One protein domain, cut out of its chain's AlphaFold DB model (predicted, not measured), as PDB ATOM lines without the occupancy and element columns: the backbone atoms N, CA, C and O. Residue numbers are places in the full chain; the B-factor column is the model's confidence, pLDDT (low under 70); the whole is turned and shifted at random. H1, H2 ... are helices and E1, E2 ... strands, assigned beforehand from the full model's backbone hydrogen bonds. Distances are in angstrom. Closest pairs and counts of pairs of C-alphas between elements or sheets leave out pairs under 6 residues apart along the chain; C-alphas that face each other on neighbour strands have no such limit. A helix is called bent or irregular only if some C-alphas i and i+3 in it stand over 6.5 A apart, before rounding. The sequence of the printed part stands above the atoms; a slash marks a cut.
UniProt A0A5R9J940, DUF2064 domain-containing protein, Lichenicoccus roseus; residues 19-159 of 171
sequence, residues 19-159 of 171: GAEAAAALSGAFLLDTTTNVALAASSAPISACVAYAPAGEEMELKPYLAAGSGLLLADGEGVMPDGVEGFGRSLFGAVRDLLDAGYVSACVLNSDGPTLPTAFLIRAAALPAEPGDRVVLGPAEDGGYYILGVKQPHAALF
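This is residues 19 to 159 of the 171 residues of the protein "DUF2064 domain-containing protein" of Lichenicoccus roseus (UniProt A0A5R9J940). A small three-stranded sheet, E3, E5 and E4, is sandwiched between H3 on one face and H4 on the other, and a second small sheet, the pair E1 and E2, packs beside H3. The long helix H1 runs past H2 and reaches H4 with its residues 37 to 42, while residues 19 to 24, of which 20 to 24 belong to H1, stick out. The printed part has 141 residues, with four named helices and five named strands in the order H1 E1 H2 E2 H3 E3 H4 E4 E5; the sheet E3 E5 E4 is antiparallel, the pair E1 E2 parallel, and the class is mixed, helices and strands. The whole is compact, with a radius of gyration of the C-alphas of 14.8 A and spans of 45 by 35 by 31 A.

H1, residues 20 to 44, begins at C-alpha 20 (47.995, -39.801, -44.663) and is 36.8 A long. E1 is residues 50 to 53, H2 residues 59 to 65, and E2 residues 71 to 74. H3, residues 88 to 101, is 20.1 A long. E3 is residues 107 to 110, and H4, residues 119 to 130, is 17.7 A long. E4 is residues 136 to 140. E5, residues 146 to 151, is 13.0 A long and ends at C-alpha 151 (45.548, -33.970, -9.846).

H1 touches H2 with residues 28 to 32 alone, about perpendicular at 84 degrees; the closest C-alphas are those of Leu 32 and Tyr 65, 4.9 A. H1 touches H4 with residues 37 to 42 alone, at a steep tilt of 62 degrees, the same way; the closest C-alphas, of Ala 41 and Thr 119, are 5.7 A apart. E1, H2 and E2 form a strand-helix-strand unit, two parallel neighbour strands with a helix between, its crossover right-handed; N 51 and O 71 are 2.8 A apart. H2 is only just irregular, with C-alphas 61 and 64 at 6.8 A. H3 is on the sheet E3 E5 E4, over E3, at a height of 8.8 A. H4 is on the opposite face, over E5, at 8.7 A; this is three layers, helices on both faces of a sheet. E3, H4 and E4 are a split strand-helix-strand unit, with E5 between the strands, its crossover left-handed. N 109 and O 149 are 2.8 A apart, and N 139 and O 148, in the hairpin of E4 and E5, 2.9 A. In H3 every O i to N i+4 pair is within hydrogen-bond range; in H1 20 of 21, in H4 6 of 8, and in H2 1 of 3, beside 2 of 4 O i to N i+3 pairs.

The C-alphas of Gly 19 and Pro 132 are the two farthest apart, at 48.2 A. The printed part has no cut. The link from E2 to H3, 13 residues, is long. No printed residue is under 70 in pLDDT.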
ATOM      1  N   GLY A  19      43.943 -42.279 -45.837       95.50
ATOM      2  CA  GLY A  19      45.063 -41.540 -46.416       95.50
ATOM      3  C   GLY A  19      45.790 -40.655 -45.398       95.50
ATOM      4  O   GLY A  19      45.195 -40.088 -44.479       95.50
ATOM      5  N   ALA A  20      47.107 -40.526 -45.577       94.75
ATOM      6  CA  ALA A  20      47.995 -39.801 -44.663       94.75
ATOM      7  C   ALA A  20      47.629 -38.313 -44.503       94.75
ATOM      8  O   ALA A  20      47.646 -37.800 -43.386       94.75
ATOM      9  N   GLU A  21      47.265 -37.645 -45.599       95.44
ATOM     10  CA  GLU A  21      46.854 -36.234 -45.597       95.44
ATOM     11  C   GLU A  21      45.545 -36.021 -44.834       95.44
ATOM     12  O   GLU A  21      45.455 -35.156 -43.966       95.44
ATOM     13  N   ALA A  22      44.539 -36.860 -45.094       95.31
ATOM     14  CA  ALA A  22      43.255 -36.772 -44.405       95.31
ATOM     15  C   ALA A  22      43.403 -37.042 -42.899       95.31
ATOM     16  O   ALA A  22      42.789 -36.358 -42.082       95.31
ATOM     17  N   ALA A  23      44.258 -37.995 -42.517       94.25
ATOM     18  CA  ALA A  23      44.547 -38.288 -41.118       94.25
ATOM     19  C   ALA A  23      45.272 -37.133 -40.405       94.25
ATOM     20  O   ALA A  23      44.952 -36.828 -39.253       94.25
ATOM     21  N   ALA A  24      46.208 -36.459 -41.080       94.25
ATOM     22  CA  ALA A  24      46.862 -35.267 -40.545       94.25
ATOM     23  C   ALA A  24      45.878 -34.097 -40.404       94.25
ATOM     24  O   ALA A  24      45.794 -33.504 -39.329       94.25
ATOM     25  N   ALA A  25      45.072 -33.821 -41.433       95.19
ATOM     26  CA  ALA A  25      44.049 -32.778 -41.388       95.19
ATOM     27  C   ALA A  25      43.048 -33.005 -40.241       95.19
ATOM     28  O   ALA A  25      42.749 -32.079 -39.488       95.19
ATOM     29  N   LEU A  26      42.595 -34.250 -40.047       94.25
ATOM     30  CA  LEU A  26      41.705 -34.606 -38.941       94.25
ATOM     31  C   LEU A  26      42.375 -34.412 -37.576       94.25
ATOM     32  O   LEU A  26      41.764 -33.861 -36.666       94.25
ATOM     33  N   SER A  27      43.643 -34.812 -37.432       93.50
ATOM     34  CA  SER A  27      44.407 -34.579 -36.201       93.50
ATOM     35  C   SER A  27      44.528 -33.088 -35.874       93.50
ATOM     36  O   SER A  27      44.476 -32.719 -34.703       93.50
ATOM     37  N   GLY A  28      44.691 -32.235 -36.889       94.88
ATOM     38  CA  GLY A  28      44.711 -30.784 -36.720       94.88
ATOM     39  C   GLY A  28      43.359 -30.219 -36.294       94.88
ATOM     40  O   GLY A  28      43.306 -29.428 -35.355       94.88
ATOM     41  N   ALA A  29      42.268 -30.674 -36.918       95.69
ATOM     42  CA  ALA A  29      40.914 -30.297 -36.515       95.69
ATOM     43  C   ALA A  29      40.624 -30.697 -35.058       95.69
ATOM     44  O   ALA A  29      40.131 -29.887 -34.283       95.69
ATOM     45  N   PHE A  30      41.026 -31.904 -34.649       95.25
ATOM     46  CA  PHE A  30      40.829 -32.384 -33.279       95.25
ATOM     47  C   PHE A  30      41.580 -31.543 -32.243       95.25
ATOM     48  O   PHE A  30      41.026 -31.240 -31.184       95.25
ATOM     49  N   LEU A  31      42.817 -31.129 -32.538       94.69
ATOM     50  CA  LEU A  31      43.567 -30.216 -31.671       94.69
ATOM     51  C   LEU A  31      42.876 -28.857 -31.553       94.69
ATOM     52  O   LEU A  31      42.739 -28.336 -30.439       94.69
ATOM     53  N   LEU A  32      42.399 -28.310 -32.671       95.62
ATOM     54  CA  LEU A  32      41.723 -27.019 -32.683       95.62
ATOM     55  C   LEU A  32      40.410 -27.070 -31.898       95.62
ATOM     56  O   LEU A  32      40.179 -26.214 -31.045       95.62
ATOM     57  N   ASP A  33      39.592 -28.097 -32.110       95.94
ATOM     58  CA  ASP A  33      38.328 -28.289 -31.397       95.94
ATOM     59  C   ASP A  33      38.562 -28.489 -29.896       95.94
ATOM     60  O   ASP A  33      37.932 -27.835 -29.062       95.94
ATOM     61  N   THR A  34      39.531 -29.336 -29.536       94.94
ATOM     62  CA  THR A  34      39.880 -29.609 -28.136       94.94
ATOM     63  C   THR A  34      40.350 -28.340 -27.429       94.94
ATOM     64  O   THR A  34      39.865 -28.013 -26.346       94.94
ATOM     65  N   THR A  35      41.267 -27.584 -28.034       95.56
ATOM     66  CA  THR A  35      41.779 -26.342 -27.433       95.56
ATOM     67  C   THR A  35      40.732 -25.235 -27.402       95.56
ATOM     68  O   THR A  35      40.664 -24.502 -26.419       95.56
ATOM     69  N   THR A  36      39.857 -25.156 -28.408       95.75
ATOM     70  CA  THR A  36      38.719 -24.222 -28.420       95.75
ATOM     71  C   THR A  36      37.762 -24.525 -27.274       95.75
ATOM     72  O   THR A  36      37.316 -23.621 -26.574       95.75
ATOM     73  N   ASN A  37      37.491 -25.802 -27.023       95.44
ATOM     74  CA  ASN A  37      36.633 -26.235 -25.931       95.44
ATOM     75  C   ASN A  37      37.259 -25.975 -24.545       95.44
ATOM     76  O   ASN A  37      36.568 -25.549 -23.620       95.44
ATOM     77  N   VAL A  38      38.579 -26.147 -24.400       95.38
ATOM     78  CA  VAL A  38      39.303 -25.753 -23.177       95.38
ATOM     79  C   VAL A  38      39.273 -24.233 -22.983       95.38
ATOM     80  O   VAL A  38      39.038 -23.771 -21.868       95.38
ATOM     81  N   ALA A  39      39.445 -23.445 -24.048       95.44
ATOM     82  CA  ALA A  39      39.320 -21.990 -23.989       95.44
ATOM     83  C   ALA A  39      37.895 -21.555 -23.595       95.44
ATOM     84  O   ALA A  39      37.720 -20.656 -22.772       95.44
ATOM     85  N   LEU A  40      36.870 -22.244 -24.107       95.88
ATOM     86  CA  LEU A  40      35.484 -22.037 -23.696       95.88
ATOM     87  C   LEU A  40      35.289 -22.352 -22.206       95.88
ATOM     88  O   LEU A  40      34.697 -21.545 -21.493       95.88
ATOM     89  N   ALA A  41      35.833 -23.463 -21.705       96.19
ATOM     90  CA  ALA A  41      35.805 -23.781 -20.276       96.19
ATOM     91  C   ALA A  41      36.487 -22.684 -19.433       96.19
ATOM     92  O   ALA A  41      35.930 -22.247 -18.425       96.19
ATOM     93  N   ALA A  42      37.644 -22.187 -19.881       95.94
ATOM     94  CA  ALA A  42      38.402 -21.114 -19.235       95.94
ATOM     95  C   ALA A  42      37.674 -19.762 -19.209       95.94
ATOM     96  O   ALA A  42      37.903 -18.954 -18.313       95.94
ATOM     97  N   SER A  43      36.747 -19.517 -20.139       95.75
ATOM     98  CA  SER A  43      35.895 -18.320 -20.097       95.75
ATOM     99  C   SER A  43      34.860 -18.339 -18.963       95.75
ATOM    100  O   SER A  43      34.323 -17.294 -18.605       95.75
ATOM    101  N   SER A  44      34.567 -19.519 -18.404       95.81
ATOM    102  CA  SER A  44      33.499 -19.736 -17.416       95.81
ATOM    103  C   SER A  44      33.998 -20.278 -16.070       95.81
ATOM    104  O   SER A  44      33.211 -20.417 -15.135       95.81
ATOM    105  N   ALA A  45      35.285 -20.607 -15.957       95.81
ATOM    106  CA  ALA A  45      35.900 -21.200 -14.773       95.81
ATOM    107  C   ALA A  45      37.383 -20.790 -14.676       95.81
ATOM    108  O   ALA A  45      37.984 -20.473 -15.701       95.81
ATOM    109  N   PRO A  46      38.003 -20.812 -13.478       95.44
ATOM    110  CA  PRO A  46      39.404 -20.431 -13.283       95.44
ATOM    111  C   PRO A  46      40.361 -21.499 -13.840       95.44
ATOM    112  O   PRO A  46      40.982 -22.258 -13.102       95.44
ATOM    113  N   ILE A  47      40.453 -21.571 -15.166       95.88
ATOM    114  CA  ILE A  47      41.265 -22.530 -15.914       95.88
ATOM    115  C   ILE A  47      42.236 -21.740 -16.785       95.88
ATOM    116  O   ILE A  47      41.836 -20.832 -17.510       95.88
ATOM    117  N   SER A  48      43.516 -22.099 -16.752       95.25
ATOM    118  CA  SER A  48      44.484 -21.632 -17.746       95.25
ATOM    119  C   SER A  48      44.636 -22.683 -18.836       95.25
ATOM    120  O   SER A  48      45.086 -23.797 -18.578       95.25
ATOM    121  N   ALA A  49      44.249 -22.330 -20.061       93.56
ATOM    122  CA  ALA A  49      44.410 -23.200 -21.216       93.56
ATOM    123  C   ALA A  49      45.892 -23.273 -21.616       93.56
ATOM    124  O   ALA A  49      46.501 -22.255 -21.948       93.56
ATOM    125  N   CYS A  50      46.462 -24.476 -21.619       94.19
ATOM    126  CA  CYS A  50      47.805 -24.714 -22.133       94.19
ATOM    127  C   CYS A  50      47.860 -25.985 -22.980       94.19
ATOM    128  O   CYS A  50      47.108 -26.940 -22.775       94.19
ATOM    129  N   VAL A  51      48.776 -25.986 -23.941       94.75
ATOM    130  CA  VAL A  51      49.104 -27.138 -24.766       94.75
ATOM    131  C   VAL A  51      50.533 -27.527 -24.448       94.75
ATOM    132  O   VAL A  51      51.485 -26.846 -24.828       94.75
ATOM    133  N   ALA A  52      50.667 -28.643 -23.739       93.62
ATOM    134  CA  ALA A  52      51.939 -29.330 -23.631       93.62
ATOM    135  C   ALA A  52      52.320 -29.871 -25.022       93.62
ATOM    136  O   ALA A  52      51.493 -30.556 -25.637       93.62
ATOM    137  N   TYR A  53      53.511 -29.546 -25.530       92.44
ATOM    138  CA  TYR A  53      54.016 -29.954 -26.852       92.44
ATOM    139  C   TYR A  53      55.470 -30.454 -26.775       92.44
ATOM    140  O   TYR A  53      56.202 -30.122 -25.844       92.44
ATOM    141  N   ALA A  54      55.862 -31.292 -27.733       89.06
ATOM    142  CA  ALA A  54      57.232 -31.756 -27.934       89.06
ATOM    143  C   ALA A  54      57.380 -32.335 -29.353       89.06
ATOM    144  O   ALA A  54      56.416 -32.949 -29.833       89.06
ATOM    145  N   PRO A  55      58.571 -32.249 -29.976       88.81
ATOM    146  CA  PRO A  55      59.814 -31.636 -29.477       88.81
ATOM    147  C   PRO A  55      59.807 -30.094 -29.476       88.81
ATOM    148  O   PRO A  55      58.889 -29.459 -29.995       88.81
ATOM    149  N   ALA A  56      60.837 -29.491 -28.875       90.06
ATOM    150  CA  ALA A  56      61.080 -28.048 -28.949       90.06
ATOM    151  C   ALA A  56      61.314 -27.590 -30.401       90.06
ATOM    152  O   ALA A  56      61.870 -28.338 -31.207       90.06
ATOM    153  N   GLY A  57      60.928 -26.354 -30.727       92.00
ATOM    154  CA  GLY A  57      61.063 -25.786 -32.074       92.00
ATOM    155  C   GLY A  57      59.844 -25.986 -32.981       92.00
ATOM    156  O   GLY A  57      59.785 -25.404 -34.063       92.00
ATOM    157  N   GLU A  58      58.852 -26.770 -32.551       91.81
ATOM    158  CA  GLU A  58      57.605 -27.007 -33.292       91.81
ATOM    159  C   GLU A  58      56.489 -25.991 -32.961       91.81
ATOM    160  O   GLU A  58      55.359 -26.103 -33.438       91.81
ATOM    161  N   GLU A  59      56.770 -24.960 -32.160       92.75
ATOM    162  CA  GLU A  59      55.764 -24.029 -31.635       92.75
ATOM    163  C   GLU A  59      55.042 -23.285 -32.757       92.75
ATOM    164  O   GLU A  59      53.823 -23.108 -32.727       92.75
ATOM    165  N   MET A  60      55.805 -22.818 -33.745       92.38
ATOM    166  CA  MET A  60      55.274 -22.037 -34.860       92.38
ATOM    167  C   MET A  60      54.419 -22.882 -35.802       92.38
ATOM    168  O   MET A  60      53.434 -22.376 -36.334       92.38
ATOM    169  N   GLU A  61      54.762 -24.158 -35.967       94.38
ATOM    170  CA  GLU A  61      54.021 -25.109 -36.798       94.38
ATOM    171  C   GLU A  61      52.766 -25.631 -36.094       94.38
ATOM    172  O   GLU A  61      51.770 -25.938 -36.748       94.38
ATOM    173  N   LEU A  62      52.784 -25.694 -34.760       94.19
ATOM    174  CA  LEU A  62      51.645 -26.141 -33.969       94.19
ATOM    175  C   LEU A  62      50.572 -25.054 -33.832       94.19
ATOM    176  O   LEU A  62      49.384 -25.364 -33.878       94.19
ATOM    177  N   LYS A  63      50.978 -23.784 -33.692       94.19
ATOM    178  CA  LYS A  63      50.090 -22.626 -33.460       94.19
ATOM    179  C   LYS A  63      48.830 -22.562 -34.341       94.19
ATOM    180  O   LYS A  63      47.780 -22.265 -33.778       94.19
ATOM    181  N   PRO A  64      48.872 -22.826 -35.663       95.69
ATOM    182  CA  PRO A  64      47.679 -22.792 -36.516       95.69
ATOM    183  C   PRO A  64      46.569 -23.769 -36.103       95.69
ATOM    184  O   PRO A  64      45.417 -23.569 -36.472       95.69
ATOM    185  N   TYR A  65      46.908 -24.812 -35.342       95.44
ATOM    186  CA  TYR A  65      45.982 -25.849 -34.889       95.44
ATOM    187  C   TYR A  65      45.497 -25.635 -33.453       95.44
ATOM    188  O   TYR A  65      44.875 -26.527 -32.882       95.44
ATOM    189  N   LEU A  66      45.810 -24.491 -32.840       95.62
ATOM    190  CA  LEU A  66      45.454 -24.191 -31.457       95.62
ATOM    191  C   LEU A  66      44.504 -22.996 -31.391       95.62
ATOM    192  O   LEU A  66      44.643 -22.023 -32.132       95.62
ATOM    193  N   ALA A  67      43.578 -23.031 -30.439       95.25
ATOM    194  CA  ALA A  67      42.744 -21.883 -30.128       95.25
ATOM    195  C   ALA A  67      43.593 -20.683 -29.680       95.25
ATOM    196  O   ALA A  67      44.571 -20.825 -28.932       95.25
ATOM    197  N   ALA A  68      43.191 -19.486 -30.108       92.19
ATOM    198  CA  ALA A  68      43.856 -18.245 -29.738       92.19
ATOM    199  C   ALA A  68      43.934 -18.089 -28.209       92.19
ATOM    200  O   ALA A  68      42.968 -18.349 -27.495       92.19
ATOM    201  N   GLY A  69      45.094 -17.655 -27.711       90.12
ATOM    202  CA  GLY A  69      45.337 -17.502 -26.274       90.12
ATOM    203  C   GLY A  69      45.732 -18.791 -25.545       90.12
ATOM    204  O   GLY A  69      46.001 -18.728 -24.349       90.12
ATOM    205  N   SER A  70      45.821 -19.935 -26.234       93.56
ATOM    206  CA  SER A  70      46.390 -21.155 -25.648       93.56
ATOM    207  C   SER A  70      47.866 -20.941 -25.304       93.56
ATOM    208  O   SER A  70      48.675 -20.624 -26.179       93.56
ATOM    209  N   GLY A  71      48.226 -21.138 -24.034       94.44
ATOM    210  CA  GLY A  71      49.623 -21.195 -23.616       94.44
ATOM    211  C   GLY A  71      50.335 -22.407 -24.219       94.44
ATOM    212  O   GLY A  71      49.704 -23.410 -24.550       94.44
ATOM    213  N   LEU A  72      51.658 -22.331 -24.334       95.00
ATOM    214  CA  LEU A  72      52.499 -23.445 -24.765       95.00
ATOM    215  C   LEU A  72      53.418 -23.853 -23.621       95.00
ATOM    216  O   LEU A  72      54.052 -22.999 -23.004       95.00
ATOM    217  N   LEU A  73      53.491 -25.155 -23.363       94.88
ATOM    218  CA  LEU A  73      54.376 -25.750 -22.367       94.88
ATOM    219  C   LEU A  73      55.243 -26.796 -23.063       94.88
ATOM    220  O   LEU A  73      54.715 -27.734 -23.656       94.88
ATOM    221  N   LEU A  74      56.563 -26.633 -23.021       93.81
ATOM    222  CA  LEU A  74      57.457 -27.667 -23.529       93.81
ATOM    223  C   LEU A  74      57.390 -28.876 -22.589       93.81
ATOM    224  O   LEU A  74      57.555 -28.729 -21.383       93.81
ATOM    225  N   ALA A  75      57.116 -30.053 -23.140       92.44
ATOM    226  CA  ALA A  75      56.990 -31.305 -22.402       92.44
ATOM    227  C   ALA A  75      57.736 -32.428 -23.137       92.44
ATOM    228  O   ALA A  75      57.171 -33.459 -23.505       92.44
ATOM    229  N   ASP A  76      59.022 -32.202 -23.384       90.00
ATOM    230  CA  ASP A  76      59.933 -33.131 -24.064       90.00
ATOM    231  C   ASP A  76      60.301 -34.366 -23.221       90.00
ATOM    232  O   ASP A  76      60.840 -35.335 -23.751       90.00
ATOM    233  N   GLY A  77      59.925 -34.386 -21.938       87.50
ATOM    234  CA  GLY A  77      60.194 -35.504 -21.030       87.50
ATOM    235  C   GLY A  77      61.633 -35.525 -20.509       87.50
ATOM    236  O   GLY A  77      62.074 -36.549 -19.961       87.50
ATOM    237  N   GLU A  78      62.348 -34.406 -20.665       86.81
ATOM    238  CA  GLU A  78      63.686 -34.198 -20.132       86.81
ATOM    239  C   GLU A  78      63.677 -34.013 -18.605       86.81
ATOM    240  O   GLU A  78      62.689 -33.620 -17.973       86.81
ATOM    241  N   GLY A  79      64.817 -34.328 -17.990       84.62
ATOM    242  CA  GLY A  79      65.027 -34.219 -16.548       84.62
ATOM    243  C   GLY A  79      64.825 -35.518 -15.760       84.62
ATOM    244  O   GLY A  79      64.608 -36.607 -16.298       84.62
ATOM    245  N   VAL A  80      64.960 -35.395 -14.436       87.00
ATOM    246  CA  VAL A  80      64.895 -36.532 -13.507       87.00
ATOM    247  C   VAL A  80      63.447 -36.982 -13.355       87.00
ATOM    248  O   VAL A  80      62.591 -36.199 -12.938       87.00
ATOM    249  N   MET A  81      63.192 -38.250 -13.682       90.94
ATOM    250  CA  MET A  81      61.878 -38.878 -13.568       90.94
ATOM    251  C   MET A  81      61.879 -39.922 -12.451       90.94
ATOM    252  O   MET A  81      62.907 -40.564 -12.233       90.94
ATOM    253  N   PRO A  82      60.746 -40.113 -11.755       90.50
ATOM    254  CA  PRO A  82      60.585 -41.229 -10.837       90.50
ATOM    255  C   PRO A  82      60.735 -42.573 -11.558       90.50
ATOM    256  O   PRO A  82      60.342 -42.704 -12.719       90.50
ATOM    257  N   ASP A  83      61.203 -43.590 -10.835       89.50
ATOM    258  CA  ASP A  83      61.294 -44.958 -11.352       89.50
ATOM    259  C   ASP A  83      59.953 -45.423 -11.943       89.50
ATOM    260  O   ASP A  83      58.888 -45.145 -11.375       89.50
ATOM    261  N   GLY A  84      60.009 -46.111 -13.087       84.94
ATOM    262  CA  GLY A  84      58.847 -46.629 -13.821       84.94
ATOM    263  C   GLY A  84      58.076 -45.597 -14.657       84.94
ATOM    264  O   GLY A  84      57.128 -45.969 -15.344       84.94
ATOM    265  N   VAL A  85      58.438 -44.306 -14.615       88.38
ATOM    266  CA  VAL A  85      57.852 -43.287 -15.504       88.38
ATOM    267  C   VAL A  85      58.680 -43.207 -16.785       88.38
ATOM    268  O   VAL A  85      59.759 -42.609 -16.828       88.38
ATOM    269  N   GLU A  86      58.160 -43.817 -17.846       87.31
ATOM    270  CA  GLU A  86      58.863 -43.998 -19.117       87.31
ATOM    271  C   GLU A  86      58.032 -43.538 -20.322       87.31
ATOM    272  O   GLU A  86      56.827 -43.283 -20.232       87.31
ATOM    273  N   GLY A  87      58.706 -43.391 -21.467       86.69
ATOM    274  CA  GLY A  87      58.082 -43.017 -22.735       86.69
ATOM    275  C   GLY A  87      57.220 -41.757 -22.627       86.69
ATOM    276  O   GLY A  87      57.642 -40.739 -22.080       86.69
ATOM    277  N   PHE A  88      55.986 -41.839 -23.129       85.25
ATOM    278  CA  PHE A  88      55.033 -40.724 -23.115       85.25
ATOM    279  C   PHE A  88      54.627 -40.278 -21.701       85.25
ATOM    280  O   PHE A  88      54.302 -39.108 -21.493       85.25
ATOM    281  N   GLY A  89      54.714 -41.178 -20.714       89.31
ATOM    282  CA  GLY A  89      54.462 -40.861 -19.310       89.31
ATOM    283  C   GLY A  89      55.412 -39.789 -18.773       89.31
ATOM    284  O   GLY A  89      54.989 -38.968 -17.965       89.31
ATOM    285  N   ARG A  90      56.654 -39.718 -19.280       92.38
ATOM    286  CA  ARG A  90      57.639 -38.687 -18.898       92.38
ATOM    287  C   ARG A  90      57.172 -37.288 -19.277       92.38
ATOM    288  O   ARG A  90      57.207 -36.391 -18.441       92.38
ATOM    289  N   SER A  91      56.694 -37.116 -20.509       91.81
ATOM    290  CA  SER A  91      56.159 -35.841 -20.997       91.81
ATOM    291  C   SER A  91      54.954 -35.385 -20.177       91.81
ATOM    292  O   SER A  91      54.897 -34.237 -19.747       91.81
ATOM    293  N   LEU A  92      53.998 -36.285 -19.921       91.81
ATOM    294  CA  LEU A  92      52.798 -35.949 -19.151       91.81
ATOM    295  C   LEU A  92      53.120 -35.641 -17.684       91.81
ATOM    296  O   LEU A  92      52.615 -34.657 -17.146       91.81
ATOM    297  N   PHE A  93      53.970 -36.454 -17.050       93.75
ATOM    298  CA  PHE A  93      54.396 -36.243 -15.670       93.75
ATOM    299  C   PHE A  93      55.169 -34.932 -15.524       93.75
ATOM    300  O   PHE A  93      54.865 -34.149 -14.626       93.75
ATOM    301  N   GLY A  94      56.127 -34.673 -16.421       93.69
ATOM    302  CA  GLY A  94      56.888 -33.425 -16.464       93.69
ATOM    303  C   GLY A  94      55.969 -32.216 -16.604       93.69
ATOM    304  O   GLY A  94      56.024 -31.320 -15.773       93.69
ATOM    305  N   ALA A  95      55.031 -32.245 -17.557       94.25
ATOM    306  CA  ALA A  95      54.064 -31.166 -17.737       94.25
ATOM    307  C   ALA A  95      53.213 -30.908 -16.481       94.25
ATOM    308  O   ALA A  95      53.011 -29.760 -16.091       94.25
ATOM    309  N   VAL A  96      52.717 -31.966 -15.829       95.31
ATOM    310  CA  VAL A  96      51.945 -31.842 -14.581       95.31
ATOM    311  C   VAL A  96      52.799 -31.264 -13.461       95.31
ATOM    312  O   VAL A  96      52.352 -30.343 -12.783       95.31
ATOM    313  N   ARG A  97      54.016 -31.782 -13.269       95.19
ATOM    314  CA  ARG A  97      54.956 -31.280 -12.264       95.19
ATOM    315  C   ARG A  97      55.241 -29.798 -12.491       95.19
ATOM    316  O   ARG A  97      55.067 -29.015 -11.570       95.19
ATOM    317  N   ASP A  98      55.598 -29.417 -13.711       95.00
ATOM    318  CA  ASP A  98      56.008 -28.053 -14.035       95.00
ATOM    319  C   ASP A  98      54.849 -27.052 -13.861       95.00
ATOM    320  O   ASP A  98      55.059 -25.934 -13.395       95.00
ATOM    321  N   LEU A  99      53.603 -27.456 -14.152       95.31
ATOM    322  CA  LEU A  99      52.416 -26.650 -13.837       95.31
ATOM    323  C   LEU A  99      52.219 -26.493 -12.322       95.31
ATOM    324  O   LEU A  99      51.977 -25.390 -11.837       95.31
ATOM    325  N   LEU A 100      52.327 -27.572 -11.550       95.44
ATOM    326  CA  LEU A 100      52.171 -27.493 -10.095       95.44
ATOM    327  C   LEU A 100      53.288 -26.646  -9.455       95.44
ATOM    328  O   LEU A 100      53.002 -25.805  -8.603       95.44
ATOM    329  N   ASP A 101      54.529 -26.783  -9.925       95.19
ATOM    330  CA  ASP A 101      55.684 -25.992  -9.480       95.19
ATOM    331  C   ASP A 101      55.552 -24.504  -9.857       95.19
ATOM    332  O   ASP A 101      56.021 -23.630  -9.126       95.19
ATOM    333  N   ALA A 102      54.846 -24.192 -10.950       95.38
ATOM    334  CA  ALA A 102      54.488 -22.824 -11.332       95.38
ATOM    335  C   ALA A 102      53.385 -22.199 -10.448       95.38
ATOM    336  O   ALA A 102      53.020 -21.038 -10.648       95.38
ATOM    337  N   GLY A 103      52.859 -22.935  -9.463       95.50
ATOM    338  CA  GLY A 103      51.900 -22.436  -8.475       95.50
ATOM    339  C   GLY A 103      50.432 -22.705  -8.811       95.50
ATOM    340  O   GLY A 103      49.547 -22.177  -8.133       95.50
ATOM    341  N   TYR A 104      50.143 -23.523  -9.828       95.44
ATOM    342  CA  TYR A 104      48.775 -23.971 -10.081       95.44
ATOM    343  C   TYR A 104      48.300 -24.911  -8.963       95.44
ATOM    344  O   TYR A 104      48.987 -25.852  -8.582       95.44
ATOM    345  N   VAL A 105      47.085 -24.680  -8.454       94.75
ATOM    346  CA  VAL A 105      46.498 -25.484  -7.357       94.75
ATOM    347  C   VAL A 105      46.207 -26.925  -7.793       94.75
ATOM    348  O   VAL A 105      46.208 -27.847  -6.979       94.75
ATOM    349  N   SER A 106      45.937 -27.121  -9.081       95.19
ATOM    350  CA  SER A 106      45.780 -28.434  -9.698       95.19
ATOM    351  C   SER A 106      46.150 -28.371 -11.176       95.19
ATOM    352  O   SER A 106      46.116 -27.303 -11.788       95.19
ATOM    353  N   ALA A 107      46.483 -29.523 -11.746       95.56
ATOM    354  CA  ALA A 107      46.781 -29.693 -13.156       95.56
ATOM    355  C   ALA A 107      45.891 -30.791 -13.741       95.56
ATOM    356  O   ALA A 107      45.648 -31.819 -13.104       95.56
ATOM    357  N   CYS A 108      45.418 -30.570 -14.968       94.31
ATOM    358  CA  CYS A 108      44.664 -31.558 -15.727       94.31
ATOM    359  C   CYS A 108      45.369 -31.859 -17.049       94.31
ATOM    360  O   CYS A 108      45.726 -30.941 -17.786       94.31
ATOM    361  N   VAL A 109      45.518 -33.138 -17.376       91.75
ATOM    362  CA  VAL A 109      45.951 -33.595 -18.699       91.75
ATOM    363  C   VAL A 109      44.765 -34.186 -19.442       91.75
ATOM    364  O   VAL A 109      43.981 -34.951 -18.885       91.75
ATOM    365  N   LEU A 110      44.640 -33.806 -20.708       90.69
ATOM    366  CA  LEU A 110      43.556 -34.194 -21.599       90.69
ATOM    367  C   LEU A 110      44.146 -34.787 -22.885       90.69
ATOM    368  O   LEU A 110      45.136 -34.270 -23.425       90.69
ATOM    369  N   ASN A 111      43.527 -35.859 -23.373       83.81
ATOM    370  CA  ASN A 111      43.804 -36.416 -24.689       83.81
ATOM    371  C   ASN A 111      43.293 -35.464 -25.788       83.81
ATOM    372  O   ASN A 111      42.182 -34.951 -25.710       83.81
ATOM    373  N   SER A 112      44.094 -35.249 -26.829       79.31
ATOM    374  CA  SER A 112      43.717 -34.471 -28.014       79.31
ATOM    375  C   SER A 112      42.779 -35.202 -28.976       79.31
ATOM    376  O   SER A 112      42.307 -34.597 -29.929       79.31
ATOM    377  N   ASP A 113      42.545 -36.498 -28.777       79.75
ATOM    378  CA  ASP A 113      41.881 -37.351 -29.772       79.75
ATOM    379  C   ASP A 113      40.361 -37.436 -29.613       79.75
ATOM    380  O   ASP A 113      39.685 -38.014 -30.463       79.75
ATOM    381  N   GLY A 114      39.823 -36.871 -28.530       78.38
ATOM    382  CA  GLY A 114      38.395 -36.841 -28.225       78.38
ATOM    383  C   GLY A 114      37.851 -35.411 -28.213       78.38
ATOM    384  O   GLY A 114      37.566 -34.899 -27.128       78.38
ATOM    385  N   PRO A 115      37.671 -34.755 -29.376       81.81
ATOM    386  CA  PRO A 115      37.250 -33.349 -29.440       81.81
ATOM    387  C   PRO A 115      35.822 -33.115 -28.921       81.81
ATOM    388  O   PRO A 115      35.424 -31.983 -28.663       81.81
ATOM    389  N   THR A 116      35.037 -34.181 -28.741       86.06
ATOM    390  CA  THR A 116      33.614 -34.125 -28.386       86.06
ATOM    391  C   THR A 116      33.341 -34.117 -26.881       86.06
ATOM    392  O   THR A 116      32.186 -34.250 -26.475       86.06
ATOM    393  N   LEU A 117      34.367 -34.005 -26.028       89.00
ATOM    394  CA  LEU A 117      34.165 -33.970 -24.578       89.00
ATOM    395  C   LEU A 117      33.321 -32.739 -24.191       89.00
ATOM    396  O   LEU A 117      33.700 -31.624 -24.533       89.00
ATOM    397  N   PRO A 118      32.199 -32.862 -23.459       93.56
ATOM    398  CA  PRO A 118      31.399 -31.690 -23.108       93.56
ATOM    399  C   PRO A 118      32.179 -30.685 -22.247       93.56
ATOM    400  O   PRO A 118      32.830 -31.068 -21.276       93.56
ATOM    401  N   THR A 119      32.050 -29.385 -22.524       95.38
ATOM    402  CA  THR A 119      32.750 -28.313 -21.784       95.38
ATOM    403  C   THR A 119      32.513 -28.391 -20.271       95.38
ATOM    404  O   THR A 119      33.426 -28.197 -19.471       95.38
ATOM    405  N   ALA A 120      31.295 -28.745 -19.850       95.50
ATOM    406  CA  ALA A 120      30.955 -28.901 -18.435       95.50
ATOM    407  C   ALA A 120      31.800 -29.977 -17.722       95.50
ATOM    408  O   ALA A 120      32.057 -29.864 -16.523       95.50
ATOM    409  N   PHE A 121      32.256 -31.004 -18.447       94.12
ATOM    410  CA  PHE A 121      33.129 -32.039 -17.897       94.12
ATOM    411  C   PHE A 121      34.545 -31.507 -17.682       94.12
ATOM    412  O   PHE A 121      35.135 -31.820 -16.654       94.12
ATOM    413  N   LEU A 122      35.052 -30.651 -18.576       94.12
ATOM    414  CA  LEU A 122      36.338 -29.968 -18.391       94.12
ATOM    415  C   LEU A 122      36.319 -29.081 -17.142       94.12
ATOM    416  O   LEU A 122      37.223 -29.160 -16.314       94.12
ATOM    417  N   ILE A 123      35.249 -28.299 -16.967       96.00
ATOM    418  CA  ILE A 123      35.066 -27.444 -15.787       96.00
ATOM    419  C   ILE A 123      35.054 -28.287 -14.510       96.00
ATOM    420  O   ILE A 123      35.767 -27.988 -13.554       96.00
ATOM    421  N   ARG A 124      34.280 -29.379 -14.498       95.06
ATOM    422  CA  ARG A 124      34.213 -30.283 -13.345       95.06
ATOM    423  C   ARG A 124      35.563 -30.948 -13.065       95.06
ATOM    424  O   ARG A 124      35.959 -31.031 -11.906       95.06
ATOM    425  N   ALA A 125      36.263 -31.408 -14.099       93.50
ATOM    426  CA  ALA A 125      37.551 -32.076 -13.958       93.50
ATOM    427  C   ALA A 125      38.650 -31.143 -13.442       93.50
ATOM    428  O   ALA A 125      39.507 -31.603 -12.698       93.50
ATOM    429  N   ALA A 126      38.591 -29.849 -13.770       93.62
ATOM    430  CA  ALA A 126      39.487 -28.840 -13.213       93.62
ATOM    431  C   ALA A 126      39.124 -28.445 -11.768       93.62
ATOM    432  O   ALA A 126      40.007 -28.162 -10.965       93.62
ATOM    433  N   ALA A 127      37.835 -28.433 -11.415       94.50
ATOM    434  CA  ALA A 127      37.382 -28.009 -10.089       94.50
ATOM    435  C   ALA A 127      37.584 -29.078  -9.001       94.50
ATOM    436  O   ALA A 127      38.014 -28.766  -7.893       94.50
ATOM    437  N   LEU A 128      37.284 -30.345  -9.306       95.31
ATOM    438  CA  LEU A 128      37.279 -31.429  -8.317       95.31
ATOM    439  C   LEU A 128      38.641 -31.692  -7.637       95.31
ATOM    440  O   LEU A 128      38.635 -31.922  -6.425       95.31
ATOM    441  N   PRO A 129      39.797 -31.669  -8.337       94.31
ATOM    442  CA  PRO A 129      41.102 -31.844  -7.698       94.31
ATOM    443  C   PRO A 129      41.506 -30.658  -6.813       94.31
ATOM    444  O   PRO A 129      42.331 -30.832  -5.921       94.31
ATOM    445  N   ALA A 130      40.940 -29.468  -7.050       92.00
ATOM    446  CA  ALA A 130      41.234 -28.253  -6.289       92.00
ATOM    447  C   ALA A 130      40.481 -28.173  -4.946       92.00
ATOM    448  O   ALA A 130      40.771 -27.304  -4.122       92.00
ATOM    449  N   GLU A 131      39.513 -29.061  -4.705       93.62
ATOM    450  CA  GLU A 131      38.839 -29.154  -3.411       93.62
ATOM    451  C   GLU A 131      39.778 -29.674  -2.299       93.62
ATOM    452  O   GLU A 131      40.752 -30.378  -2.576       93.62
ATOM    453  N   PRO A 132      39.480 -29.397  -1.012       92.62
ATOM    454  CA  PRO A 132      40.266 -29.919   0.102       92.62
ATOM    455  C   PRO A 132      40.401 -31.453   0.094       92.62
ATOM    456  O   PRO A 132      39.464 -32.186  -0.246       92.62
ATOM    457  N   GLY A 133      41.560 -31.929   0.559       90.38
ATOM    458  CA  GLY A 133      41.932 -33.351   0.547       90.38
ATOM    459  C   GLY A 133      42.701 -33.744  -0.712       90.38
ATOM    460  O   GLY A 133      42.789 -32.963  -1.653       90.38
ATOM    461  N   ASP A 134      43.388 -34.888  -0.699       90.38
ATOM    462  CA  ASP A 134      44.087 -35.397  -1.889       90.38
ATOM    463  C   ASP A 134      43.132 -36.169  -2.785       90.38
ATOM    464  O   ASP A 134      42.413 -37.054  -2.322       90.38
ATOM    465  N   ARG A 135      43.053 -35.741  -4.044       92.44
ATOM    466  CA  ARG A 135      42.017 -36.149  -4.982       92.44
ATOM    467  C   ARG A 135      42.615 -36.322  -6.359       92.44
ATOM    468  O   ARG A 135      43.395 -35.496  -6.833       92.44
ATOM    469  N   VAL A 136      42.174 -37.392  -6.997       94.00
ATOM    470  CA  VAL A 136      42.501 -37.730  -8.373       94.00
ATOM    471  C   VAL A 136      41.187 -37.837  -9.131       94.00
ATOM    472  O   VAL A 136      40.259 -38.513  -8.687       94.00
ATOM    473  N   VAL A 137      41.103 -37.155 -10.267       94.62
ATOM    474  CA  VAL A 137      39.993 -37.272 -11.214       94.62
ATOM    475  C   VAL A 137      40.481 -38.063 -12.409       94.62
ATOM    476  O   VAL A 137      41.490 -37.700 -13.001       94.62
ATOM    477  N   LEU A 138      39.754 -39.112 -12.780       92.00
ATOM    478  CA  LEU A 138      40.048 -39.938 -13.947       92.00
ATOM    479  C   LEU A 138      38.803 -40.034 -14.823       92.00
ATOM    480  O   LEU A 138      37.724 -40.373 -14.338       92.00
ATOM    481  N   GLY A 139      38.965 -39.768 -16.116       89.44
ATOM    482  CA  GLY A 139      38.027 -40.212 -17.140       89.44
ATOM    483  C   GLY A 139      38.623 -41.415 -17.860       89.44
ATOM    484  O   GLY A 139      39.568 -41.223 -18.629       89.44
ATOM    485  N   PRO A 140      38.127 -42.637 -17.605       85.38
ATOM    486  CA  PRO A 140      38.695 -43.849 -18.182       85.38
ATOM    487  C   PRO A 140      38.506 -43.874 -19.700       85.38
ATOM    488  O   PRO A 140      37.465 -43.453 -20.208       85.38
ATOM    489  N   ALA A 141      39.512 -44.376 -20.408       84.00
ATOM    490  CA  ALA A 141      39.436 -44.684 -21.830       84.00
ATOM    491  C   ALA A 141      39.285 -46.202 -22.038       84.00
ATOM    492  O   ALA A 141      39.650 -47.001 -21.176       84.00
ATOM    493  N   GLU A 142      38.717 -46.609 -23.177       76.56
ATOM    494  CA  GLU A 142      38.468 -48.028 -23.491       76.56
ATOM    495  C   GLU A 142      39.760 -48.841 -23.681       76.56
ATOM    496  O   GLU A 142      39.751 -50.061 -23.542       76.56
ATOM    497  N   ASP A 143      40.877 -48.168 -23.958       74.44
ATOM    498  CA  ASP A 143      42.207 -48.756 -24.140       74.44
ATOM    499  C   ASP A 143      42.946 -49.041 -22.818       74.44
ATOM    500  O   ASP A 143      44.099 -49.469 -22.831       74.44
ATOM    501  N   GLY A 144      42.289 -48.823 -21.673       73.75
ATOM    502  CA  GLY A 144      42.875 -49.014 -20.345       73.75
ATOM    503  C   GLY A 144      43.680 -47.817 -19.837       73.75
ATOM    504  O   GLY A 144      44.196 -47.869 -18.721       73.75
ATOM    505  N   GLY A 145      43.770 -46.735 -20.614       82.25
ATOM    506  CA  GLY A 145      44.296 -45.452 -20.171       82.25
ATOM    507  C   GLY A 145      43.206 -44.525 -19.629       82.25
ATOM    508  O   GLY A 145      42.150 -44.936 -19.138       82.25
ATOM    509  N   TYR A 146      43.455 -43.227 -19.749       86.62
ATOM    510  CA  TYR A 146      42.484 -42.187 -19.437       86.62
ATOM    511  C   TYR A 146      42.479 -41.122 -20.531       86.62
ATOM    512  O   TYR A 146      43.522 -40.755 -21.073       86.62
ATOM    513  N   TYR A 147      41.301 -40.583 -20.838       88.00
ATOM    514  CA  TYR A 147      41.195 -39.419 -21.718       88.00
ATOM    515  C   TYR A 147      41.360 -38.108 -20.945       88.00
ATOM    516  O   TYR A 147      41.700 -37.094 -21.550       88.00
ATOM    517  N   ILE A 148      41.143 -38.118 -19.625       92.00
ATOM    518  CA  ILE A 148      41.388 -36.980 -18.735       92.00
ATOM    519  C   ILE A 148      41.921 -37.457 -17.379       92.00
ATOM    520  O   ILE A 148      41.410 -38.423 -16.811       92.00
ATOM    521  N   LEU A 149      42.928 -36.762 -16.858       93.69
ATOM    522  CA  LEU A 149      43.458 -36.936 -15.506       93.69
ATOM    523  C   LEU A 149      43.589 -35.559 -14.856       93.69
ATOM    524  O   LEU A 149      44.232 -34.689 -15.430       93.69
ATOM    525  N   GLY A 150      43.019 -35.378 -13.667       95.44
ATOM    526  CA  GLY A 150      43.154 -34.170 -12.851       95.44
ATOM    527  C   GLY A 150      43.765 -34.485 -11.491       95.44
ATOM    528  O   GLY A 150      43.294 -35.393 -10.804       95.44
ATOM    529  N   VAL A 151      44.802 -33.748 -11.095       96.25
ATOM    530  CA  VAL A 151      45.548 -33.970  -9.846       96.25
ATOM    531  C   VAL A 151      45.989 -32.659  -9.206       96.25
ATOM    532  O   VAL A 151      46.180 -31.655  -9.886       96.25
ATOM    533  N   LYS A 152      46.214 -32.684  -7.892       94.88
ATOM    534  CA  LYS A 152      46.836 -31.582  -7.131       94.88
ATOM    535  C   LYS A 152      48.284 -31.855  -6.708       94.88
ATOM    536  O   LYS A 152      48.935 -31.004  -6.114       94.88
ATOM    537  N   GLN A 153      48.759 -33.074  -6.947       92.25
ATOM    538  CA  GLN A 153      50.123 -33.519  -6.683       92.25
ATOM    539  C   GLN A 153      50.581 -34.422  -7.833       92.25
ATOM    540  O   GLN A 153      49.753 -35.140  -8.405       92.25
ATOM    541  N   PRO A 154      51.878 -34.411  -8.183       89.94
ATOM    542  CA  PRO A 154      52.412 -35.236  -9.257       89.94
ATOM    543  C   PRO A 154      52.565 -36.688  -8.776       89.94
ATOM    544  O   PRO A 154      53.655 -37.160  -8.452       89.94
ATOM    545  N   HIS A 155      51.447 -37.410  -8.703       91.94
ATOM    546  CA  HIS A 155      51.405 -38.814  -8.295       91.94
ATOM    547  C   HIS A 155      52.034 -39.705  -9.369       91.94
ATOM    548  O   HIS A 155      51.360 -40.126 -10.306       91.94
ATOM    549  N   ALA A 156      53.324 -40.021  -9.222       88.88
ATOM    550  CA  ALA A 156      54.091 -40.797 -10.202       88.88
ATOM    551  C   ALA A 156      53.423 -42.125 -10.593       88.88
ATOM    552  O   ALA A 156      53.457 -42.509 -11.756       88.88
ATOM    553  N   ALA A 157      52.764 -42.795  -9.640       89.31
ATOM    554  CA  ALA A 157      52.056 -44.054  -9.873       89.31
ATOM    555  C   ALA A 157      50.962 -43.966 -10.953       89.31
ATOM    556  O   ALA A 157      50.655 -44.977 -11.571       89.31
ATOM    557  N   LEU A 158      50.414 -42.775 -11.221       88.38
ATOM    558  CA  LEU A 158      49.415 -42.549 -12.273       88.38
ATOM    559  C   LEU A 158      50.019 -42.465 -13.679       88.38
ATOM    560  O   LEU A 158      49.274 -42.365 -14.646       88.38
ATOM    561  N   PHE A 159      51.350 -42.477 -13.791       87.25
ATOM    562  CA  PHE A 159      52.079 -42.394 -15.058       87.25
ATOM    563  C   PHE A 159      52.968 -43.618 -15.325       87.25
ATOM    564  O   PHE A 159      53.631 -43.671 -16.362       87.25
TER     565      PHE A 159